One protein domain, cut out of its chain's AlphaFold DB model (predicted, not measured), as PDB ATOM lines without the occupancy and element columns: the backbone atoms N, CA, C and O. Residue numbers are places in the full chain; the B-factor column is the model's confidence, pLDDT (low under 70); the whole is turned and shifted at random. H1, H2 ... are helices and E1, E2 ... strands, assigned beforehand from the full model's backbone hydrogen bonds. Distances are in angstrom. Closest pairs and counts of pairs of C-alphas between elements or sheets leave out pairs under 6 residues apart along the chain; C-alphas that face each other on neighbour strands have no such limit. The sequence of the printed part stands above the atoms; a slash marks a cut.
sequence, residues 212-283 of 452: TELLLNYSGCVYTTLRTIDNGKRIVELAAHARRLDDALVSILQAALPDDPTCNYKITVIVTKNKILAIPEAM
ATOM      1  N   THR A 212      -1.843   3.497  24.907       85.38
ATOM      2  CA  THR A 212      -1.289   3.767  26.240       85.38
ATOM      3  C   THR A 212      -2.385   4.181  27.218       85.38
ATOM      4  O   THR A 212      -2.470   3.593  28.292       85.38
ATOM      5  N   GLU A 213      -3.253   5.123  26.845       86.69
ATOM      6  CA  GLU A 213      -4.401   5.541  27.667       86.69
ATOM      7  C   GLU A 213      -5.333   4.366  27.971       86.69
ATOM      8  O   GLU A 213      -5.731   4.164  29.117       86.69
ATOM      9  N   LEU A 214      -5.601   3.519  26.975       85.81
ATOM     10  CA  LEU A 214      -6.397   2.314  27.178       85.81
ATOM     11  C   LEU A 214      -5.738   1.352  28.179       85.81
ATOM     12  O   LEU A 214      -6.396   0.860  29.090       85.81
ATOM     13  N   LEU A 215      -4.435   1.090  28.047       85.12
ATOM     14  CA  LEU A 215      -3.703   0.209  28.965       85.12
ATOM     15  C   LEU A 215      -3.705   0.746  30.405       85.12
ATOM     16  O   LEU A 215      -3.741  -0.055  31.339       85.12
ATOM     17  N   LEU A 216      -3.700   2.070  30.587       86.75
ATOM     18  CA  LEU A 216      -3.818   2.713  31.900       86.75
ATOM     19  C   LEU A 216      -5.214   2.520  32.515       86.75
ATOM     20  O   LEU A 216      -5.319   2.333  33.726       86.75
ATOM     21  N   ASN A 217      -6.265   2.458  31.690       85.62
ATOM     22  CA  ASN A 217      -7.632   2.163  32.140       85.62
ATOM     23  C   ASN A 217      -7.822   0.699  32.586       85.62
ATOM     24  O   ASN A 217      -8.745   0.399  33.343       85.62
ATOM     25  N   TYR A 218      -6.935  -0.214  32.175       80.44
ATOM     26  CA  TYR A 218      -6.968  -1.638  32.537       80.44
ATOM     27  C   TYR A 218      -5.821  -2.029  33.480       80.44
ATOM     28  O   TYR A 218      -4.955  -2.847  33.147       80.44
ATOM     29  N   SER A 219      -5.811  -1.469  34.693       76.81
ATOM     30  CA  SER A 219      -4.840  -1.852  35.731       76.81
ATOM     31  C   SER A 219      -4.971  -3.331  36.143       76.81
ATOM     32  O   SER A 219      -6.041  -3.937  36.058       76.81
ATOM     33  N   GLY A 220      -3.858  -3.955  36.544       70.75
ATOM     34  CA  GLY A 220      -3.851  -5.347  37.013       70.75
ATOM     35  C   GLY A 220      -4.096  -6.416  35.939       70.75
ATOM     36  O   GLY A 220      -4.388  -7.562  36.281       70.75
ATOM     37  N   CYS A 221      -3.967  -6.075  34.654       81.56
ATOM     38  CA  CYS A 221      -4.172  -6.997  33.537       81.56
ATOM     39  C   CYS A 221      -2.842  -7.448  32.907       81.56
ATOM     40  O   CYS A 221      -1.778  -6.840  33.101       81.56
ATOM     41  N   VAL A 222      -2.908  -8.532  32.130       80.62
ATOM     42  CA  VAL A 222      -1.810  -8.991  31.268       80.62
ATOM     43  C   VAL A 222      -2.111  -8.620  29.828       80.62
ATOM     44  O   VAL A 222      -3.262  -8.647  29.389       80.62
ATOM     45  N   TYR A 223      -1.069  -8.266  29.084       88.06
ATOM     46  CA  TYR A 223      -1.222  -7.924  27.679       88.06
ATOM     47  C   TYR A 223      -0.067  -8.474  26.847       88.06
ATOM     48  O   TYR A 223       1.048  -8.692  27.332       88.06
ATOM     49  N   THR A 224      -0.324  -8.695  25.564       88.12
ATOM     50  CA  THR A 224       0.703  -9.023  24.574       88.12
ATOM     51  C   THR A 224       0.633  -8.038  23.420       88.12
ATOM     52  O   THR A 224      -0.350  -7.327  23.245       88.12
ATOM     53  N   THR A 225       1.707  -7.956  22.644       88.88
ATOM     54  CA  THR A 225       1.731  -7.128  21.436       88.88
ATOM     55  C   THR A 225       2.270  -7.978  20.311       88.88
ATOM     56  O   THR A 225       3.312  -8.607  20.485       88.88
ATOM     57  N   LEU A 226       1.560  -7.987  19.199       90.31
ATOM     58  CA  LEU A 226       1.853  -8.731  17.987       90.31
ATOM     59  C   LEU A 226       2.222  -7.746  16.882       90.31
ATOM     60  O   LEU A 226       1.905  -6.558  16.966       90.31
ATOM     61  N   ARG A 227       2.861  -8.253  15.835       92.38
ATOM     62  CA  ARG A 227       3.099  -7.517  14.597       92.38
ATOM     63  C   ARG A 227       2.607  -8.350  13.425       92.38
ATOM     64  O   ARG A 227       2.845  -9.561  13.398       92.38
ATOM     65  N   THR A 228       1.972  -7.691  12.466       90.88
ATOM     66  CA  THR A 228       1.720  -8.273  11.155       90.88
ATOM     67  C   THR A 228       2.862  -7.972  10.183       90.88
ATOM     68  O   THR A 228       3.608  -6.998  10.341       90.88
ATOM     69  N   ILE A 229       3.008  -8.843   9.193       89.12
ATOM     70  CA  ILE A 229       3.859  -8.655   8.016       89.12
ATOM     71  C   ILE A 229       3.065  -8.956   6.747       89.12
ATOM     72  O   ILE A 229       1.901  -9.363   6.823       89.12
ATOM     73  N   ASP A 230       3.716  -8.770   5.598       86.12
ATOM     74  CA  ASP A 230       3.136  -8.990   4.274       86.12
ATOM     75  C   ASP A 230       1.820  -8.219   4.113       86.12
ATOM     76  O   ASP A 230       0.827  -8.729   3.593       86.12
ATOM     77  N   ASN A 231       1.830  -6.983   4.624       86.12
ATOM     78  CA  ASN A 231       0.722  -6.042   4.671       86.12
ATOM     79  C   ASN A 231      -0.519  -6.611   5.367       86.12
ATOM     80  O   ASN A 231      -1.593  -6.738   4.780       86.12
ATOM     81  N   GLY A 232      -0.349  -7.036   6.619       81.00
ATOM     82  CA  GLY A 232      -1.469  -7.538   7.414       81.00
ATOM     83  C   GLY A 232      -1.816  -9.004   7.183       81.00
ATOM     84  O   GLY A 232      -2.599  -9.545   7.952       81.00
ATOM     85  N   LYS A 233      -1.218  -9.684   6.200       84.06
ATOM     86  CA  LYS A 233      -1.605 -11.058   5.834       84.06
ATOM     87  C   LYS A 233      -1.107 -12.127   6.797       84.06
ATOM     88  O   LYS A 233      -1.655 -13.230   6.818       84.06
ATOM     89  N   ARG A 234      -0.054 -11.847   7.569       86.50
ATOM     90  CA  ARG A 234       0.556 -12.837   8.468       86.50
ATOM     91  C   ARG A 234       0.899 -12.237   9.820       86.50
ATOM     92  O   ARG A 234       1.351 -11.099   9.883       86.50
ATOM     93  N   ILE A 235       0.757 -13.015  10.896       87.38
ATOM     94  CA  ILE A 235       1.135 -12.616  12.264       87.38
ATOM     95  C   ILE A 235       2.406 -13.331  12.698       87.38
ATOM     96  O   ILE A 235       2.477 -14.560  12.689       87.38
ATOM     97  N   VAL A 236       3.397 -12.562  13.140       87.44
ATOM     98  CA  VAL A 236       4.684 -13.079  13.618       87.44
ATOM     99  C   VAL A 236       4.531 -13.784  14.960       87.44
ATOM    100  O   VAL A 236       3.982 -13.209  15.899       87.44
ATOM    101  N   GLU A 237       5.081 -15.000  15.071       87.06
ATOM    102  CA  GLU A 237       5.173 -15.742  16.338       87.06
ATOM    103  C   GLU A 237       3.803 -15.935  17.021       87.06
ATOM    104  O   GLU A 237       3.708 -16.010  18.251       87.06
ATOM    105  N   LEU A 238       2.724 -16.038  16.231       83.81
ATOM    106  CA  LEU A 238       1.354 -16.139  16.742       83.81
ATOM    107  C   LEU A 238       1.222 -17.258  17.772       83.81
ATOM    108  O   LEU A 238       0.696 -17.023  18.850       83.81
ATOM    109  N   ALA A 239       1.786 -18.437  17.506       79.62
ATOM    110  CA  ALA A 239       1.763 -19.547  18.454       79.62
ATOM    111  C   ALA A 239       2.500 -19.230  19.769       79.62
ATOM    112  O   ALA A 239       2.077 -19.677  20.829       79.62
ATOM    113  N   ALA A 240       3.595 -18.463  19.747       79.38
ATOM    114  CA  ALA A 240       4.292 -18.067  20.970       79.38
ATOM    115  C   ALA A 240       3.498 -17.036  21.779       79.38
ATOM    116  O   ALA A 240       3.500 -17.095  23.008       79.38
ATOM    117  N   HIS A 241       2.799 -16.122  21.107       79.56
ATOM    118  CA  HIS A 241       1.907 -15.166  21.753       79.56
ATOM    119  C   HIS A 241       0.600 -15.819  22.237       79.56
ATOM    120  O   HIS A 241       0.165 -15.524  23.345       79.56
ATOM    121  N   ALA A 242       0.028 -16.751  21.477       72.38
ATOM    122  CA  ALA A 242      -1.154 -17.530  21.841       72.38
ATOM    123  C   ALA A 242      -0.850 -18.518  22.969       72.38
ATOM    124  O   ALA A 242      -1.617 -18.606  23.911       72.38
ATOM    125  N   ARG A 243       0.329 -19.152  23.011       71.81
ATOM    126  CA  ARG A 243       0.763 -19.911  24.204       71.81
ATOM    127  C   ARG A 243       0.786 -19.066  25.482       71.81
ATOM    128  O   ARG A 243       0.772 -19.630  26.570       71.81
ATOM    129  N   ARG A 244       0.838 -17.733  25.367       68.56
ATOM    130  CA  ARG A 244       0.692 -16.823  26.512       68.56
ATOM    131  C   ARG A 244      -0.776 -16.519  26.853       68.56
ATOM    132  O   ARG A 244      -0.996 -16.074  27.971       68.56
ATOM    133  N   LEU A 245      -1.734 -16.719  25.939       67.19
ATOM    134  CA  LEU A 245      -3.114 -16.203  26.020       67.19
ATOM    135  C   LEU A 245      -4.262 -17.200  25.680       67.19
ATOM    136  O   LEU A 245      -5.404 -16.836  25.921       67.19
ATOM    137  N   ASP A 246      -3.985 -18.430  25.222       68.19
ATOM    138  CA  ASP A 246      -4.915 -19.501  24.767       68.19
ATOM    139  C   ASP A 246      -5.387 -19.442  23.282       68.19
ATOM    140  O   ASP A 246      -5.245 -18.421  22.602       68.19
ATOM    141  N   ASP A 247      -5.903 -20.566  22.754       54.84
ATOM    142  CA  ASP A 247      -6.162 -20.848  21.321       54.84
ATOM    143  C   ASP A 247      -7.265 -19.978  20.675       54.84
ATOM    144  O   ASP A 247      -7.244 -19.742  19.465       54.84
ATOM    145  N   ALA A 248      -8.199 -19.429  21.461       60.19
ATOM    146  CA  ALA A 248      -9.286 -18.561  20.974       60.19
ATOM    147  C   ALA A 248      -8.797 -17.217  20.387       60.19
ATOM    148  O   ALA A 248      -9.563 -16.474  19.771       60.19
ATOM    149  N   LEU A 249      -7.510 -16.901  20.553       71.00
ATOM    150  CA  LEU A 249      -6.912 -15.641  20.136       71.00
ATOM    151  C   LEU A 249      -6.914 -15.438  18.611       71.00
ATOM    152  O   LEU A 249      -7.045 -14.306  18.154       71.00
ATOM    153  N   VAL A 250      -6.772 -16.500  17.813       71.19
ATOM    154  CA  VAL A 250      -6.609 -16.370  16.350       71.19
ATOM    155  C   VAL A 250      -7.839 -15.741  15.698       71.19
ATOM    156  O   VAL A 250      -7.703 -14.771  14.954       71.19
ATOM    157  N   SER A 251      -9.035 -16.234  16.026       69.12
ATOM    158  CA  SER A 251     -10.292 -15.713  15.472       69.12
ATOM    159  C   SER A 251     -10.556 -14.266  15.892       69.12
ATOM    160  O   SER A 251     -11.031 -13.470  15.088       69.12
ATOM    161  N   ILE A 252     -10.187 -13.902  17.125       74.62
ATOM    162  CA  ILE A 252     -10.283 -12.522  17.616       74.62
ATOM    163  C   ILE A 252      -9.364 -11.603  16.803       74.62
ATOM    164  O   ILE A 252      -9.769 -10.512  16.416       74.62
ATOM    165  N   LEU A 253      -8.135 -12.041  16.513       79.75
ATOM    166  CA  LEU A 253      -7.171 -11.246  15.749       79.75
ATOM    167  C   LEU A 253      -7.575 -11.068  14.284       79.75
ATOM    168  O   LEU A 253      -7.399  -9.977  13.753       79.75
ATOM    169  N   GLN A 254      -8.121 -12.108  13.648       78.62
ATOM    170  CA  GLN A 254      -8.643 -12.019  12.280       78.62
ATOM    171  C   GLN A 254      -9.776 -10.993  12.184       78.62
ATOM    172  O   GLN A 254      -9.770 -10.167  11.281       78.62
ATOM    173  N   ALA A 255     -10.710 -11.009  13.138       79.12
ATOM    174  CA  ALA A 255     -11.835 -10.076  13.164       79.12
ATOM    175  C   ALA A 255     -11.439  -8.640  13.563       79.12
ATOM    176  O   ALA A 255     -12.154  -7.696  13.237       79.12
ATOM    177  N   ALA A 256     -10.325  -8.465  14.281       80.00
ATOM    178  CA  ALA A 256      -9.867  -7.151  14.725       80.00
ATOM    179  C   ALA A 256      -9.091  -6.375  13.649       80.00
ATOM    180  O   ALA A 256      -9.000  -5.156  13.753       80.00
ATOM    181  N   LEU A 257      -8.488  -7.045  12.662       82.19
ATOM    182  CA  LEU A 257      -7.615  -6.384  11.691       82.19
ATOM    183  C   LEU A 257      -8.399  -5.545  10.668       82.19
ATOM    184  O   LEU A 257      -9.423  -6.006  10.171       82.19
ATOM    185  N   PRO A 258      -7.925  -4.331  10.318       81.69
ATOM    186  CA  PRO A 258      -8.549  -3.538   9.263       81.69
ATOM    187  C   PRO A 258      -8.350  -4.166   7.878       81.69
ATOM    188  O   PRO A 258      -7.287  -4.722   7.593       81.69
ATOM    189  N   ASP A 259      -9.321  -3.961   6.985       80.81
ATOM    190  CA  ASP A 259      -9.271  -4.361   5.568       80.81
ATOM    191  C   ASP A 259      -8.375  -3.431   4.717       80.81
ATOM    192  O   ASP A 259      -8.748  -3.008   3.623       80.81
ATOM    193  N   ASP A 260      -7.183  -3.080   5.206       83.19
ATOM    194  CA  ASP A 260      -6.174  -2.373   4.409       83.19
ATOM    195  C   ASP A 260      -4.940  -3.273   4.188       83.19
ATOM    196  O   ASP A 260      -4.105  -3.424   5.090       83.19
ATOM    197  N   PRO A 261      -4.806  -3.850   2.974       77.06
ATOM    198  CA  PRO A 261      -3.746  -4.780   2.601       77.06
ATOM    199  C   PRO A 261      -2.455  -4.071   2.172       77.06
ATOM    200  O   PRO A 261      -1.629  -4.672   1.480       77.06
ATOM    201  N   THR A 262      -2.283  -2.790   2.503       84.31
ATOM    202  CA  THR A 262      -1.055  -2.024   2.240       84.31
ATOM    203  C   THR A 262      -0.254  -1.748   3.509       84.31
ATOM    204  O   THR A 262       0.922  -1.392   3.432       84.31
ATOM    205  N   CYS A 263      -0.857  -1.978   4.677       86.31
ATOM    206  CA  CYS A 263      -0.290  -1.601   5.960       86.31
ATOM    207  C   CYS A 263       0.063  -2.822   6.811       86.31
ATOM    208  O   CYS A 263      -0.640  -3.829   6.857       86.31
ATOM    209  N   ASN A 264       1.178  -2.715   7.531       90.69
ATOM    210  CA  ASN A 264       1.478  -3.630   8.619       90.69
ATOM    211  C   ASN A 264       0.991  -3.020   9.940       90.69
ATOM    212  O   ASN A 264       1.102  -1.815  10.161       90.69
ATOM    213  N   TYR A 265       0.529  -3.867  10.851       91.81
ATOM    214  CA  TYR A 265      -0.116  -3.480  12.095       91.81
ATOM    215  C   TYR A 265       0.655  -4.001  13.296       91.81
ATOM    216  O   TYR A 265       1.168  -5.121  13.311       91.81
ATOM    217  N   LYS A 266       0.683  -3.192  14.345       92.62
ATOM    218  CA  LYS A 266       0.981  -3.611  15.706       92.62
ATOM    219  C   LYS A 266      -0.359  -3.906  16.372       92.62
ATOM    220  O   LYS A 266      -1.186  -3.014  16.472       92.62
ATOM    221  N   ILE A 267      -0.575  -5.128  16.847       90.69
ATOM    222  CA  ILE A 267      -1.824  -5.487  17.531       90.69
ATOM    223  C   ILE A 267      -1.545  -5.618  19.021       90.69
ATOM    224  O   ILE A 267      -0.767  -6.480  19.432       90.69
ATOM    225  N   THR A 268      -2.166  -4.783  19.844       90.62
ATOM    226  CA  THR A 268      -2.099  -4.903  21.303       90.62
ATOM    227  C   THR A 268      -3.281  -5.722  21.792       90.62
ATOM    228  O   THR A 268      -4.422  -5.352  21.554       90.62
ATOM    229  N   VAL A 269      -3.014  -6.832  22.479       88.94
ATOM    230  CA  VAL A 269      -4.051  -7.698  23.046       88.94
ATOM    231  C   VAL A 269      -4.042  -7.573  24.558       88.94
ATOM    232  O   VAL A 269      -3.020  -7.866  25.176       88.94
ATOM    233  N   ILE A 270      -5.165  -7.181  25.150       85.44
ATOM    234  CA  ILE A 270      -5.351  -7.046  26.598       85.44
ATOM    235  C   ILE A 270      -6.293  -8.150  27.058       85.44
ATOM    236  O   ILE A 270      -7.392  -8.285  26.525       85.44
ATOM    237  N   VAL A 271      -5.880  -8.923  28.060       82.94
ATOM    238  CA  VAL A 271      -6.733  -9.943  28.674       82.94
ATOM    239  C   VAL A 271      -7.099  -9.508  30.083       82.94
ATOM    240  O   VAL A 271      -6.241  -9.301  30.943       82.94
ATOM    241  N   THR A 272      -8.401  -9.358  30.291       81.62
ATOM    242  CA  THR A 272      -9.029  -9.034  31.573       81.62
ATOM    243  C   THR A 272      -9.756 -10.270  32.105       81.62
ATOM    244  O   THR A 272      -9.825 -11.295  31.429       81.62
ATOM    245  N   LYS A 273     -10.356 -10.182  33.298       75.38
ATOM    246  CA  LYS A 273     -11.155 -11.289  33.855       75.38
ATOM    247  C   LYS A 273     -12.313 -11.719  32.945       75.38
ATOM    248  O   LYS A 273     -12.632 -12.899  32.911       75.38
ATOM    249  N   ASN A 274     -12.913 -10.776  32.213       78.94
ATOM    250  CA  ASN A 274     -14.185 -10.998  31.514       78.94
ATOM    251  C   ASN A 274     -14.115 -10.722  30.004       78.94
ATOM    252  O   ASN A 274     -15.103 -10.924  29.306       78.94
ATOM    253  N   LYS A 275     -12.996 -10.185  29.501       79.88
ATOM    254  CA  LYS A 275     -12.864  -9.703  28.117       79.88
ATOM    255  C   LYS A 275     -11.444  -9.875  27.591       79.88
ATOM    256  O   LYS A 275     -10.484  -9.673  28.339       79.88
ATOM    257  N   ILE A 276     -11.343 -10.141  26.292       81.00
ATOM    258  CA  ILE A 276     -10.123 -10.010  25.495       81.00
ATOM    259  C   ILE A 276     -10.339  -8.829  24.550       81.00
ATOM    260  O   ILE A 276     -11.327  -8.800  23.822       81.00
ATOM    261  N   LEU A 277      -9.432  -7.860  24.572       83.50
ATOM    262  CA  LEU A 277      -9.438  -6.715  23.663       83.50
ATOM    263  C   LEU A 277      -8.265  -6.862  22.706       83.50
ATOM    264  O   LEU A 277      -7.165  -7.163  23.162       83.50
ATOM    265  N   ALA A 278      -8.473  -6.628  21.413       86.44
ATOM    266  CA  ALA A 278      -7.414  -6.580  20.412       86.44
ATOM    267  C   ALA A 278      -7.490  -5.240  19.675       86.44
ATOM    268  O   ALA A 278      -8.491  -4.951  19.029       86.44
ATOM    269  N   ILE A 279      -6.440  -4.428  19.792       88.06
ATOM    270  CA  ILE A 279      -6.373  -3.096  19.188       88.06
ATOM    271  C   ILE A 279      -5.270  -3.087  18.130       88.06
ATOM    272  O   ILE A 279      -4.090  -3.153  18.499       88.06
ATOM    273  N   PRO A 280      -5.613  -3.042  16.834       89.62
ATOM    274  CA  PRO A 280      -4.641  -2.826  15.775       89.62
ATOM    275  C   PRO A 280      -4.250  -1.343  15.695       89.62
ATOM    276  O   PRO A 280      -5.089  -0.451  15.724       89.62
ATOM    277  N   GLU A 281      -2.961  -1.082  15.536       90.56
ATOM    278  CA  GLU A 281      -2.401   0.234  15.239       90.56
ATOM    279  C   GLU A 281      -1.546   0.097  13.979       90.56
ATOM    280  O   GLU A 281      -0.672  -0.776  13.922       90.56
ATOM    281  N   ALA A 282      -1.776   0.934  12.964       90.38
ATOM    282  CA  ALA A 282      -0.896   0.978  11.798       90.38
ATOM    283  C   ALA A 282       0.533   1.301  12.258       90.38
ATOM    284  O   ALA A 282       0.751   2.196  13.080       90.38
ATOM    285  N   MET A 283       1.519   0.544  11.779       89.31
ATOM    286  CA  MET A 283       2.896   0.784  12.194       89.31
ATOM    287  C   MET A 283       3.468   2.009  11.482       89.31
ATOM    288  O   MET A 283       3.378   2.094  10.256       89.31
TER     289      MET A 283
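AT A GLANCE: This is residues 212 to 283 of the 452 residues of an uncharacterized protein of Paramicrosporidium saccamoebae (UniProt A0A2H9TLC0). A strongly twisted, curled sheet of four strands has the helix H3 packed on it, mostly on E4, and the short helix H2 beside E1, while the end helix H1 only grazes the sheet, apart from both. The printed part has 72 residues with three named helices and four named strands, in the order H1, E1, E2, H2, H3, E3, E4. The sheet order is E2, E1, E3, E4, antiparallel throughout, and the class is mixed. The whole is compact, with a radius of gyration of the C-alphas of 11.9 A and spans of 35 by 26 by 17 A.

HOW THE PARTS SIT: Inner strands E1, residues 222 to 229, and E3, residues 265 to 271, are antiparallel neighbours at 159 degrees; N 226 and O 267 are 2.8 A apart, within hydrogen-bond range. Edge strand E4, residues 276 to 282, forms a hairpin with E3, with N 268 and O 279 at 2.9 A. Edge strand E2, residues 234 to 236, forms a hairpin with E1, with N 229 and O 234 at 2.9 A. The pairing of E1 is staggered: residues 222 to 227 pair with E3 and 228 to 229 with E2. H3, residues 249 to 256, is on the sheet; its closest C-alphas to E4 are Ala 256 and Ala 278, 6.2 A. H2, residues 238 to 242, only grazes the sheet and only just touches H3, with 3 pairs of C-alphas within 8 A, the closest being Ala 242 and Leu 249, 6.3 A. E2, H2, H3 and E3 make a split strand-helix-strand unit, two strands running the same way with E1 between them, and its crossover is left-handed. H1, residues 212 to 217, only grazes the sheet with residues 214 to 215. In H1, H2 and H3 every O i to N i+4 pair is within hydrogen-bond range.

IN THESE COORDINATES: H1 begins at C-alpha 212 (-1.289, 3.767, 26.240). E1 spans 23.9 A, E3 19.0 A, E4 19.8 A and H3 10.5 A. E4 ends at C-alpha 282 (-0.896, 0.978, 11.798).

THE WHOLE: The two farthest C-alphas, of Gly 220 and Thr 262, are 35.0 A apart. The printed part has no cut and no long link. Mean pLDDT of the printed part is 82.1, with residues 244 to 248 and 251 under 70.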